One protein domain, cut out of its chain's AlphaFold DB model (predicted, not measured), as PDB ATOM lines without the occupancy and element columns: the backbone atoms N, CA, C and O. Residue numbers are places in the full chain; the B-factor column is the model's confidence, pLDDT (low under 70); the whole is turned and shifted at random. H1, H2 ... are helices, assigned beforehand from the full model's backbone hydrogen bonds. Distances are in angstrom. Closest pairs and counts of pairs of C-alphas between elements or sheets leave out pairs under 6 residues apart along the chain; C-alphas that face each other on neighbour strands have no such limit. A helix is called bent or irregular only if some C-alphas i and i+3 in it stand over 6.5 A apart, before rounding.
ATOM      1  N   THR A   3     271.166  63.273 135.197       65.81
ATOM      2  CA  THR A   3     271.739  62.044 134.613       65.81
ATOM      3  C   THR A   3     272.806  62.308 133.542       65.81
ATOM      4  O   THR A   3     273.769  61.551 133.441       65.81
ATOM      5  N   ASN A   4     272.703  63.423 132.813       81.25
ATOM      6  CA  ASN A   4     273.588  63.732 131.685       81.25
ATOM      7  C   ASN A   4     275.019  64.121 132.133       81.25
ATOM      8  O   ASN A   4     276.008  63.634 131.590       81.25
ATOM      9  N   ARG A   5     275.161  64.903 133.218       88.38
ATOM     10  CA  ARG A   5     276.489  65.308 133.737       88.38
ATOM     11  C   ARG A   5     277.322  64.117 134.219       88.38
ATOM     12  O   ARG A   5     278.526  64.070 133.984       88.38
ATOM     13  N   LYS A   6     276.676  63.149 134.876       87.44
ATOM     14  CA  LYS A   6     277.340  61.948 135.398       87.44
ATOM     15  C   LYS A   6     277.822  61.036 134.263       87.44
ATOM     16  O   LYS A   6     278.948  60.558 134.324       87.44
ATOM     17  N   GLN A   7     277.012  60.839 133.219       87.81
ATOM     18  CA  GLN A   7     277.411  60.062 132.036       87.81
ATOM     19  C   GLN A   7     278.604  60.692 131.313       87.81
ATOM     20  O   GLN A   7     279.580  59.991 131.044       87.81
ATOM     21  N   LYS A   8     278.568  62.014 131.093       91.50
ATOM     22  CA  LYS A   8     279.674  62.750 130.471       91.50
ATOM     23  C   LYS A   8     280.992  62.558 131.229       91.50
ATOM     24  O   LYS A   8     281.991  62.192 130.626       91.50
ATOM     25  N   TYR A   9     280.972  62.687 132.557       92.38
ATOM     26  CA  TYR A   9     282.161  62.475 133.388       92.38
ATOM     27  C   TYR A   9     282.789  61.078 133.213       92.38
ATOM     28  O   TYR A   9     284.010  60.951 133.111       92.38
ATOM     29  N   TYR A  10     281.979  60.014 133.168       91.19
ATOM     30  CA  TYR A  10     282.508  58.659 132.959       91.19
ATOM     31  C   TYR A  10     283.057  58.451 131.552       91.19
ATOM     32  O   TYR A  10     284.034  57.718 131.391       91.19
ATOM     33  N   GLN A  11     282.446  59.083 130.551       92.88
ATOM     34  CA  GLN A  11     282.933  59.042 129.180       92.88
ATOM     35  C   GLN A  11     284.276  59.767 129.047       92.88
ATOM     36  O   GLN A  11     285.228  59.156 128.575       92.88
ATOM     37  N   ASP A  12     284.400  60.979 129.592       94.56
ATOM     38  CA  ASP A  12     285.655  61.741 129.592       94.56
ATOM     39  C   ASP A  12     286.782  60.950 130.282       94.56
ATOM     40  O   ASP A  12     287.895  60.828 129.765       94.56
ATOM     41  N   ARG A  13     286.480  60.319 131.425       95.12
ATOM     42  CA  ARG A  13     287.441  59.470 132.148       95.12
ATOM     43  C   ARG A  13     287.824  58.214 131.360       95.12
ATOM     44  O   ARG A  13     288.964  57.755 131.460       95.12
ATOM     45  N   PHE A  14     286.885  57.623 130.622       96.19
ATOM     46  CA  PHE A  14     287.173  56.503 129.725       96.19
ATOM     47  C   PHE A  14     288.113  56.950 128.602       96.19
ATOM     48  O   PHE A  14     289.152  56.317 128.408       96.19
ATOM     49  N   ASP A  15     287.789  58.054 127.928       96.75
ATOM     50  CA  ASP A  15     288.554  58.586 126.799       96.75
ATOM     51  C   ASP A  15     289.974  58.993 127.216       96.75
ATOM     52  O   ASP A  15     290.936  58.710 126.499       96.75
ATOM     53  N   GLU A  16     290.145  59.564 128.412       97.50
ATOM     54  CA  GLU A  16     291.457  59.883 128.978       97.50
ATOM     55  C   GLU A  16     292.314  58.618 129.160       97.50
ATOM     56  O   GLU A  16     293.453  58.549 128.687       97.50
ATOM     57  N   LYS A  17     291.768  57.574 129.802       97.81
ATOM     58  CA  LYS A  17     292.492  56.306 130.011       97.81
ATOM     59  C   LYS A  17     292.797  55.603 128.698       97.81
ATOM     60  O   LYS A  17     293.908  55.096 128.527       97.81
ATOM     61  N   TYR A  18     291.837  55.606 127.783       97.69
ATOM     62  CA  TYR A  18     291.992  55.080 126.438       97.69
ATOM     63  C   TYR A  18     293.136  55.779 125.697       97.69
ATOM     64  O   TYR A  18     294.037  55.102 125.206       97.69
ATOM     65  N   LYS A  19     293.157  57.120 125.684       98.00
ATOM     66  CA  LYS A  19     294.187  57.917 125.007       98.00
ATOM     67  C   LYS A  19     295.581  57.604 125.543       98.00
ATOM     68  O   LYS A  19     296.477  57.323 124.757       98.00
ATOM     69  N   VAL A  20     295.755  57.566 126.865       97.81
ATOM     70  CA  VAL A  20     297.055  57.247 127.484       97.81
ATOM     71  C   VAL A  20     297.525  55.834 127.115       97.81
ATOM     72  O   VAL A  20     298.699  55.633 126.809       97.81
ATOM     73  N   ILE A  21     296.624  54.845 127.126       96.81
ATOM     74  CA  ILE A  21     296.958  53.470 126.723       96.81
ATOM     75  C   ILE A  21     297.331  53.416 125.242       96.81
ATOM     76  O   ILE A  21     298.344  52.809 124.904       96.81
ATOM     77  N   LYS A  22     296.543  54.060 124.375       95.88
ATOM     78  CA  LYS A  22     296.789  54.108 122.933       95.88
ATOM     79  C   LYS A  22     298.161  54.705 122.636       95.88
ATOM     80  O   LYS A  22     298.963  54.046 121.990       95.88
ATOM     81  N   THR A  23     298.463  55.872 123.203       94.12
ATOM     82  CA  THR A  23     299.759  56.543 123.048       94.12
ATOM     83  C   THR A  23     300.912  55.665 123.535       94.12
ATOM     84  O   THR A  23     301.888  55.491 122.817       94.12
ATOM     85  N   ASN A  24     300.799  55.038 124.712       92.56
ATOM     86  CA  ASN A  24     301.844  54.129 125.192       92.56
ATOM     87  C   ASN A  24     302.091  52.971 124.220       92.56
ATOM     88  O   ASN A  24     303.241  52.627 123.966       92.56
ATOM     89  N   LEU A  25     301.031  52.376 123.675       89.38
ATOM     90  CA  LEU A  25     301.175  51.277 122.728       89.38
ATOM     91  C   LEU A  25     301.713  51.737 121.364       89.38
ATOM     92  O   LEU A  25     302.477  51.001 120.751       89.38
ATOM     93  N   GLU A  26     301.349  52.934 120.897       86.56
ATOM     94  CA  GLU A  26     301.876  53.534 119.659       86.56
ATOM     95  C   GLU A  26     303.393  53.765 119.730       86.56
ATOM     96  O   GLU A  26     304.081  53.604 118.724       86.56
ATOM     97  N   PHE A  27     303.923  54.068 120.919       84.38
ATOM     98  CA  PHE A  27     305.359  54.223 121.175       84.38
ATOM     99  C   PHE A  27     306.046  52.937 121.673       84.38
ATOM    100  O   PHE A  27     307.150  52.999 122.213       84.38
ATOM    101  N   ASP A  28     305.413  51.766 121.524       81.25
ATOM    102  CA  ASP A  28     305.934  50.467 121.987       81.25
ATOM    103  C   ASP A  28     306.292  50.430 123.495       81.25
ATOM    104  O   ASP A  28     307.062  49.579 123.961       81.25
ATOM    105  N   HIS A  29     305.718  51.323 124.305       85.31
ATOM    106  CA  HIS A  29     305.929  51.338 125.747       85.31
ATOM    107  C   HIS A  29     305.127  50.221 126.431       85.31
ATOM    108  O   HIS A  29     303.954  49.984 126.117       85.31
ATOM    109  N   PRO A  30     305.713  49.531 127.427       84.19
ATOM    110  CA  PRO A  30     304.998  48.502 128.163       84.19
ATOM    111  C   PRO A  30     303.842  49.105 128.971       84.19
ATOM    112  O   PRO A  30     304.001  50.105 129.669       84.19
ATOM    113  N   LEU A  31     302.679  48.445 128.940       90.94
ATOM    114  CA  LEU A  31     301.543  48.848 129.770       90.94
ATOM    115  C   LEU A  31     301.862  48.703 131.260       90.94
ATOM    116  O   LEU A  31     302.323  47.645 131.713       90.94
ATOM    117  N   THR A  32     301.527  49.735 132.030       94.25
ATOM    118  CA  THR A  32     301.644  49.724 133.490       94.25
ATOM    119  C   THR A  32     300.634  48.759 134.115       94.25
ATOM    120  O   THR A  32     299.635  48.369 133.499       94.25
ATOM    121  N   THR A  33     300.859  48.374 135.373       92.06
ATOM    122  CA  THR A  33     299.930  47.514 136.127       92.06
ATOM    123  C   THR A  33     298.522  48.109 136.171       92.06
ATOM    124  O   THR A  33     297.542  47.401 135.936       92.06
ATOM    125  N   THR A  34     298.414  49.425 136.368       95.88
ATOM    126  CA  THR A  34     297.138  50.153 136.403       95.88
ATOM    127  C   THR A  34     296.403  50.096 135.064       95.88
ATOM    128  O   THR A  34     295.193  49.885 135.033       95.88
ATOM    129  N   GLN A  35     297.121  50.227 133.946       95.62
ATOM    130  CA  GLN A  35     296.538  50.145 132.601       95.62
ATOM    131  C   GLN A  35     296.038  48.734 132.280       95.62
ATOM    132  O   GLN A  35     294.926  48.564 131.779       95.62
ATOM    133  N   LYS A  36     296.820  47.706 132.631       93.44
ATOM    134  CA  LYS A  36     296.408  46.301 132.481       93.44
ATOM    135  C   LYS A  36     295.164  45.989 133.311       93.44
ATOM    136  O   LYS A  36     294.243  45.339 132.821       93.44
ATOM    137  N   GLN A  37     295.121  46.475 134.552       93.94
ATOM    138  CA  GLN A  37     293.960  46.310 135.420       93.94
ATOM    139  C   GLN A  37     292.733  47.031 134.852       93.94
ATOM    140  O   GLN A  37     291.640  46.471 134.868       93.94
ATOM    141  N   TRP A  38     292.906  48.227 134.284       95.69
ATOM    142  CA  TRP A  38     291.822  48.946 133.620       95.69
ATOM    143  C   TRP A  38     291.258  48.163 132.423       95.69
ATOM    144  O   TRP A  38     290.048  47.957 132.368       95.69
ATOM    145  N   LEU A  39     292.105  47.628 131.533       95.06
ATOM    146  CA  LEU A  39     291.663  46.773 130.416       95.06
ATOM    147  C   LEU A  39     290.935  45.514 130.905       95.06
ATOM    148  O   LEU A  39     289.905  45.125 130.354       95.06
ATOM    149  N   ARG A  40     291.427  44.897 131.988       92.38
ATOM    150  CA  ARG A  40     290.753  43.764 132.634       92.38
ATOM    151  C   ARG A  40     289.351  44.143 133.117       92.38
ATOM    152  O   ARG A  40     288.437  43.339 132.947       92.38
ATOM    153  N   LEU A  41     289.178  45.326 133.709       92.94
ATOM    154  CA  LEU A  41     287.868  45.817 134.148       92.94
ATOM    155  C   LEU A  41     286.930  46.075 132.964       92.94
ATOM    156  O   LEU A  41     285.763  45.701 133.047       92.94
ATOM    157  N   GLN A  42     287.431  46.625 131.851       94.75
ATOM    158  CA  GLN A  42     286.626  46.793 130.634       94.75
ATOM    159  C   GLN A  42     286.134  45.443 130.099       94.75
ATOM    160  O   GLN A  42     284.953  45.280 129.808       94.75
ATOM    161  N   ARG A  43     287.005  44.426 130.071       93.06
ATOM    162  CA  ARG A  43     286.616  43.053 129.710       93.06
ATOM    163  C   ARG A  43     285.548  42.479 130.638       93.06
ATOM    164  O   ARG A  43     284.576  41.914 130.155       93.06
ATOM    165  N   LEU A  44     285.720  42.609 131.954       91.12
ATOM    166  CA  LEU A  44     284.720  42.130 132.914       91.12
ATOM    167  C   LEU A  44     283.373  42.841 132.728       91.12
ATOM    168  O   LEU A  44     282.334  42.200 132.838       91.12
ATOM    169  N   SER A  45     283.400  44.135 132.405       91.75
ATOM    170  CA  SER A  45     282.196  44.931 132.133       91.75
ATOM    171  C   SER A  45     281.519  44.532 130.819       91.75
ATOM    172  O   SER A  45     280.304  44.591 130.727       91.75
ATOM    173  N   HIS A  46     282.281  44.071 129.823       92.50
ATOM    174  CA  HIS A  46     281.734  43.493 128.591       92.50
ATOM    175  C   HIS A  46     281.111  42.108 128.802       92.50
ATOM    176  O   HIS A  46     280.193  41.733 128.086       92.50
ATOM    177  N   GLN A  47     281.628  41.316 129.744       90.00
ATOM    178  CA  GLN A  47     281.113  39.970 130.023       90.00
ATOM    179  C   GLN A  47     279.877  39.971 130.925       90.00
ATOM    180  O   GLN A  47     279.086  39.035 130.865       90.00
ATOM    181  N   LYS A  48     279.731  40.976 131.793       86.81
ATOM    182  CA  LYS A  48     278.588  41.093 132.699       86.81
ATOM    183  C   LYS A  48     277.500  41.953 132.072       86.81
ATOM    184  O   LYS A  48     277.672  43.163 131.941       86.81
ATOM    185  N   GLU A  49     276.355  41.353 131.779       75.81
ATOM    186  CA  GLU A  49     275.140  42.119 131.512       75.81
ATOM    187  C   GLU A  49     274.710  42.861 132.792       75.81
ATOM    188  O   GLU A  49     274.667  42.279 133.877       75.81
ATOM    189  N   GLY A  50     274.446  44.170 132.693       64.06
ATOM    190  CA  GLY A  50     273.845  44.954 133.785       64.06
ATOM    191  C   GLY A  50     274.786  45.513 134.867       64.06
ATOM    192  O   GLY A  50     274.330  45.825 135.966       64.06
ATOM    193  N   GLY A  51     276.090  45.662 134.605       72.69
ATOM    194  CA  GLY A  51     277.008  46.350 135.531       72.69
ATOM    195  C   GLY A  51     276.703  47.848 135.726       72.69
ATOM    196  O   GLY A  51     276.024  48.463 134.912       72.69
ATOM    197  N   ILE A  52     277.259  48.460 136.785       69.44
ATOM    198  CA  ILE A  52     277.100  49.902 137.116       69.44
ATOM    199  C   ILE A  52     277.603  50.825 135.985       69.44
ATOM    200  O   ILE A  52     277.129  51.949 135.843       69.44
ATOM    201  N   ASP A  53     278.553  50.347 135.179       78.44
ATOM    202  CA  ASP A  53     279.036  51.016 133.968       78.44
ATOM    203  C   ASP A  53     279.038  50.001 132.813       78.44
ATOM    204  O   ASP A  53     280.060  49.349 132.565       78.44
ATOM    205  N   PRO A  54     277.882  49.775 132.160       85.00
ATOM    206  CA  PRO A  54     277.797  48.838 131.054       85.00
ATOM    207  C   PRO A  54     278.650  49.349 129.895       85.00
ATOM    208  O   PRO A  54     278.730  50.552 129.621       85.00
ATOM    209  N   ILE A  55     279.314  48.427 129.205       92.31
ATOM    210  CA  ILE A  55     280.145  48.806 128.074       92.31
ATOM    211  C   ILE A  55     279.245  49.255 126.918       92.31
ATOM    212  O   ILE A  55     278.405  48.506 126.424       92.31
ATOM    213  N   THR A  56     279.378  50.512 126.510       93.38
ATOM    214  CA  THR A  56     278.606  51.042 125.386       93.38
ATOM    215  C   THR A  56     279.248  50.612 124.062       93.38
ATOM    216  O   THR A  56     280.462  50.390 124.026       93.38
ATOM    217  N   PRO A  57     278.491  50.554 122.950       94.12
ATOM    218  CA  PRO A  57     279.058  50.280 121.627       94.12
ATOM    219  C   PRO A  57     280.240  51.195 121.271       94.12
ATOM    220  O   PRO A  57     281.247  50.723 120.753       94.12
ATOM    221  N   TYR A  58     280.176  52.472 121.665       94.88
ATOM    222  CA  TYR A  58     281.279  53.430 121.529       94.88
ATOM    223  C   TYR A  58     282.567  52.966 122.234       94.88
ATOM    224  O   TYR A  58     283.649  52.984 121.649       94.88
ATOM    225  N   LYS A  59     282.463  52.508 123.491       95.94
ATOM    226  CA  LYS A  59     283.623  51.998 124.242       95.94
ATOM    227  C   LYS A  59     284.204  50.747 123.582       95.94
ATOM    228  O   LYS A  59     285.423  50.588 123.561       95.94
ATOM    229  N   ILE A  60     283.348  49.875 123.046       94.69
ATOM    230  CA  ILE A  60     283.769  48.670 122.321       94.69
ATOM    231  C   ILE A  60     284.575  49.051 121.078       94.69
ATOM    232  O   ILE A  60     285.682  48.549 120.911       94.69
ATOM    233  N   GLU A  61     284.056  49.961 120.251       93.31
ATOM    234  CA  GLU A  61     284.735  50.436 119.042       93.31
ATOM    235  C   GLU A  61     286.119  51.009 119.375       93.31
ATOM    236  O   GLU A  61     287.121  50.602 118.786       93.31
ATOM    237  N   LYS A  62     286.203  51.862 120.405       96.38
ATOM    238  CA  LYS A  62     287.475  52.416 120.885       96.38
ATOM    239  C   LYS A  62     288.448  51.326 121.321       96.38
ATOM    240  O   LYS A  62     289.606  51.343 120.915       96.38
ATOM    241  N   LEU A  63     288.010  50.363 122.128       96.00
ATOM    242  CA  LEU A  63     288.874  49.265 122.573       96.00
ATOM    243  C   LEU A  63     289.303  48.350 121.418       96.00
ATOM    244  O   LEU A  63     290.419  47.831 121.441       96.00
ATOM    245  N   ASP A  64     288.472  48.191 120.388       89.19
ATOM    246  CA  ASP A  64     288.822  47.442 119.180       89.19
ATOM    247  C   ASP A  64     289.929  48.128 118.370       89.19
ATOM    248  O   ASP A  64     290.785  47.436 117.813       89.19
ATOM    249  N   GLU A  65     290.017  49.462 118.405       90.88
ATOM    250  CA  GLU A  65     291.175  50.194 117.870       90.88
ATOM    251  C   GLU A  65     292.493  49.816 118.579       90.88
ATOM    252  O   GLU A  65     293.563  49.981 117.996       90.88
ATOM    253  N   LEU A  66     292.453  49.293 119.816       92.56
ATOM    254  CA  LEU A  66     293.657  48.847 120.531       92.56
ATOM    255  C   LEU A  66     294.103  47.438 120.135       92.56
ATOM    256  O   LEU A  66     295.248  47.088 120.398       92.56
ATOM    257  N   ILE A  67     293.252  46.613 119.516       84.94
ATOM    258  CA  ILE A  67     293.587  45.216 119.174       84.94
ATOM    259  C   ILE A  67     294.865  45.106 118.320       84.94
ATOM    260  O   ILE A  67     295.726  44.275 118.644       84.94
ATOM    261  N   PRO A  68     295.058  45.917 117.261       79.12
ATOM    262  CA  PRO A  68     296.270  45.853 116.445       79.12
ATOM    263  C   PRO A  68     297.537  46.170 117.246       79.12
ATOM    264  O   PRO A  68     298.566  45.520 117.028       79.12
ATOM    265  N   LEU A  69     297.417  47.110 118.194       85.62
ATOM    266  CA  LEU A  69     298.485  47.611 119.056       85.62
ATOM    267  C   LEU A  69     298.821  46.637 120.197       85.62
ATOM    268  O   LEU A  69     299.982  46.346 120.457       85.62
ATOM    269  N   LEU A  70     297.800  46.073 120.846       85.31
ATOM    270  CA  LEU A  70     297.942  45.064 121.899       85.31
ATOM    271  C   LEU A  70     298.497  43.745 121.350       85.31
ATOM    272  O   LEU A  70     299.172  43.004 122.065       85.31
ATOM    273  N   GLY A  71     298.186  43.425 120.091       75.00
ATOM    274  CA  GLY A  71     298.534  42.148 119.470       75.00
ATOM    275  C   GLY A  71     297.658  40.976 119.923       75.00
ATOM    276  O   GLY A  71     297.942  39.834 119.566       75.00
TER     277      GLY A  71
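What this domain is: This is residues 3 to 71 of the 290 residues of an uncharacterized protein of Flavobacteriaceae bacterium M625 (UniProt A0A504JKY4). One long helix, H1, runs the length of the domain, and the rest of the chain folds back along one side of it: H2 returns the opposite way on a steep slant, and H3, followed by the very short H4, runs alongside H1 the same way as H1. The centres of H1, H2 and H3 make a triangle, and H2 meets H1 loosely. The printed part has 69 residues with four named helices, in the order H1, H2, H3, H4, and no named strand; the class is all helix. The whole is compact, with a radius of gyration of the C-alphas of 12.4 A, and its outline is elongated, spanning 38 by 24 by 21 A.

Where its parts are: H1, residues 3 to 26, is the longest helix; it runs 34.7 A from C-alpha 3 at (271.739, 62.044, 134.613) to C-alpha 26 at (301.876, 53.534, 119.659). H2, residues 33 to 47, is 21.2 A from first to last C-alpha and begins at C-alpha 33, at (299.930, 47.514, 136.127). H3, residues 57 to 64, is 10.5 A long. H4, residues 67 to 70, is 5.1 A long and ends at C-alpha 70, at (297.942, 45.064, 121.899). No helix is bent or irregular.

How they stand to each other: H1 and H3 only just touch, with 3 pairs of C-alphas within 8 A, and H1 does so with residues 14 to 18 alone. Their closest C-alphas are those of Tyr 18 and Lys 62, 7.6 A apart, and they run the same way at a shallow tilt of 11 degrees. H1 touches H4 with residues 22 to 26 alone; the closest C-alphas, of Leu 25 and Leu 69, are 5.8 A apart. H1 and H2 are close but not clearly touching. Their closest C-alphas, of Ile 21 and Gln 35, are 6.8 A apart, and they run opposite ways at a steep tilt of 55 degrees. H2 and H3 are near each other, with 8 pairs of C-alphas within 10 A. H2 and H4 are apart, and H3 and H4 meet only through their link. In H1, H2 and H3 every O i to N i+4 pair is within hydrogen-bond range; H4 is too short for such a pair, and its one O i to N i+3 pair is not within range.

The domain as a whole: The two C-alphas farthest apart are those of Thr 3 and Asp 28, at 38.2 A. The printed part has no cut. The link from H3 to H4, 2 residues, is tight; those from H1 to H2, 6 residues, and from H2 to H3, 9 residues, are short. The mean pLDDT of the printed part is 89.7; residues 3, 50 and 52 are under 70.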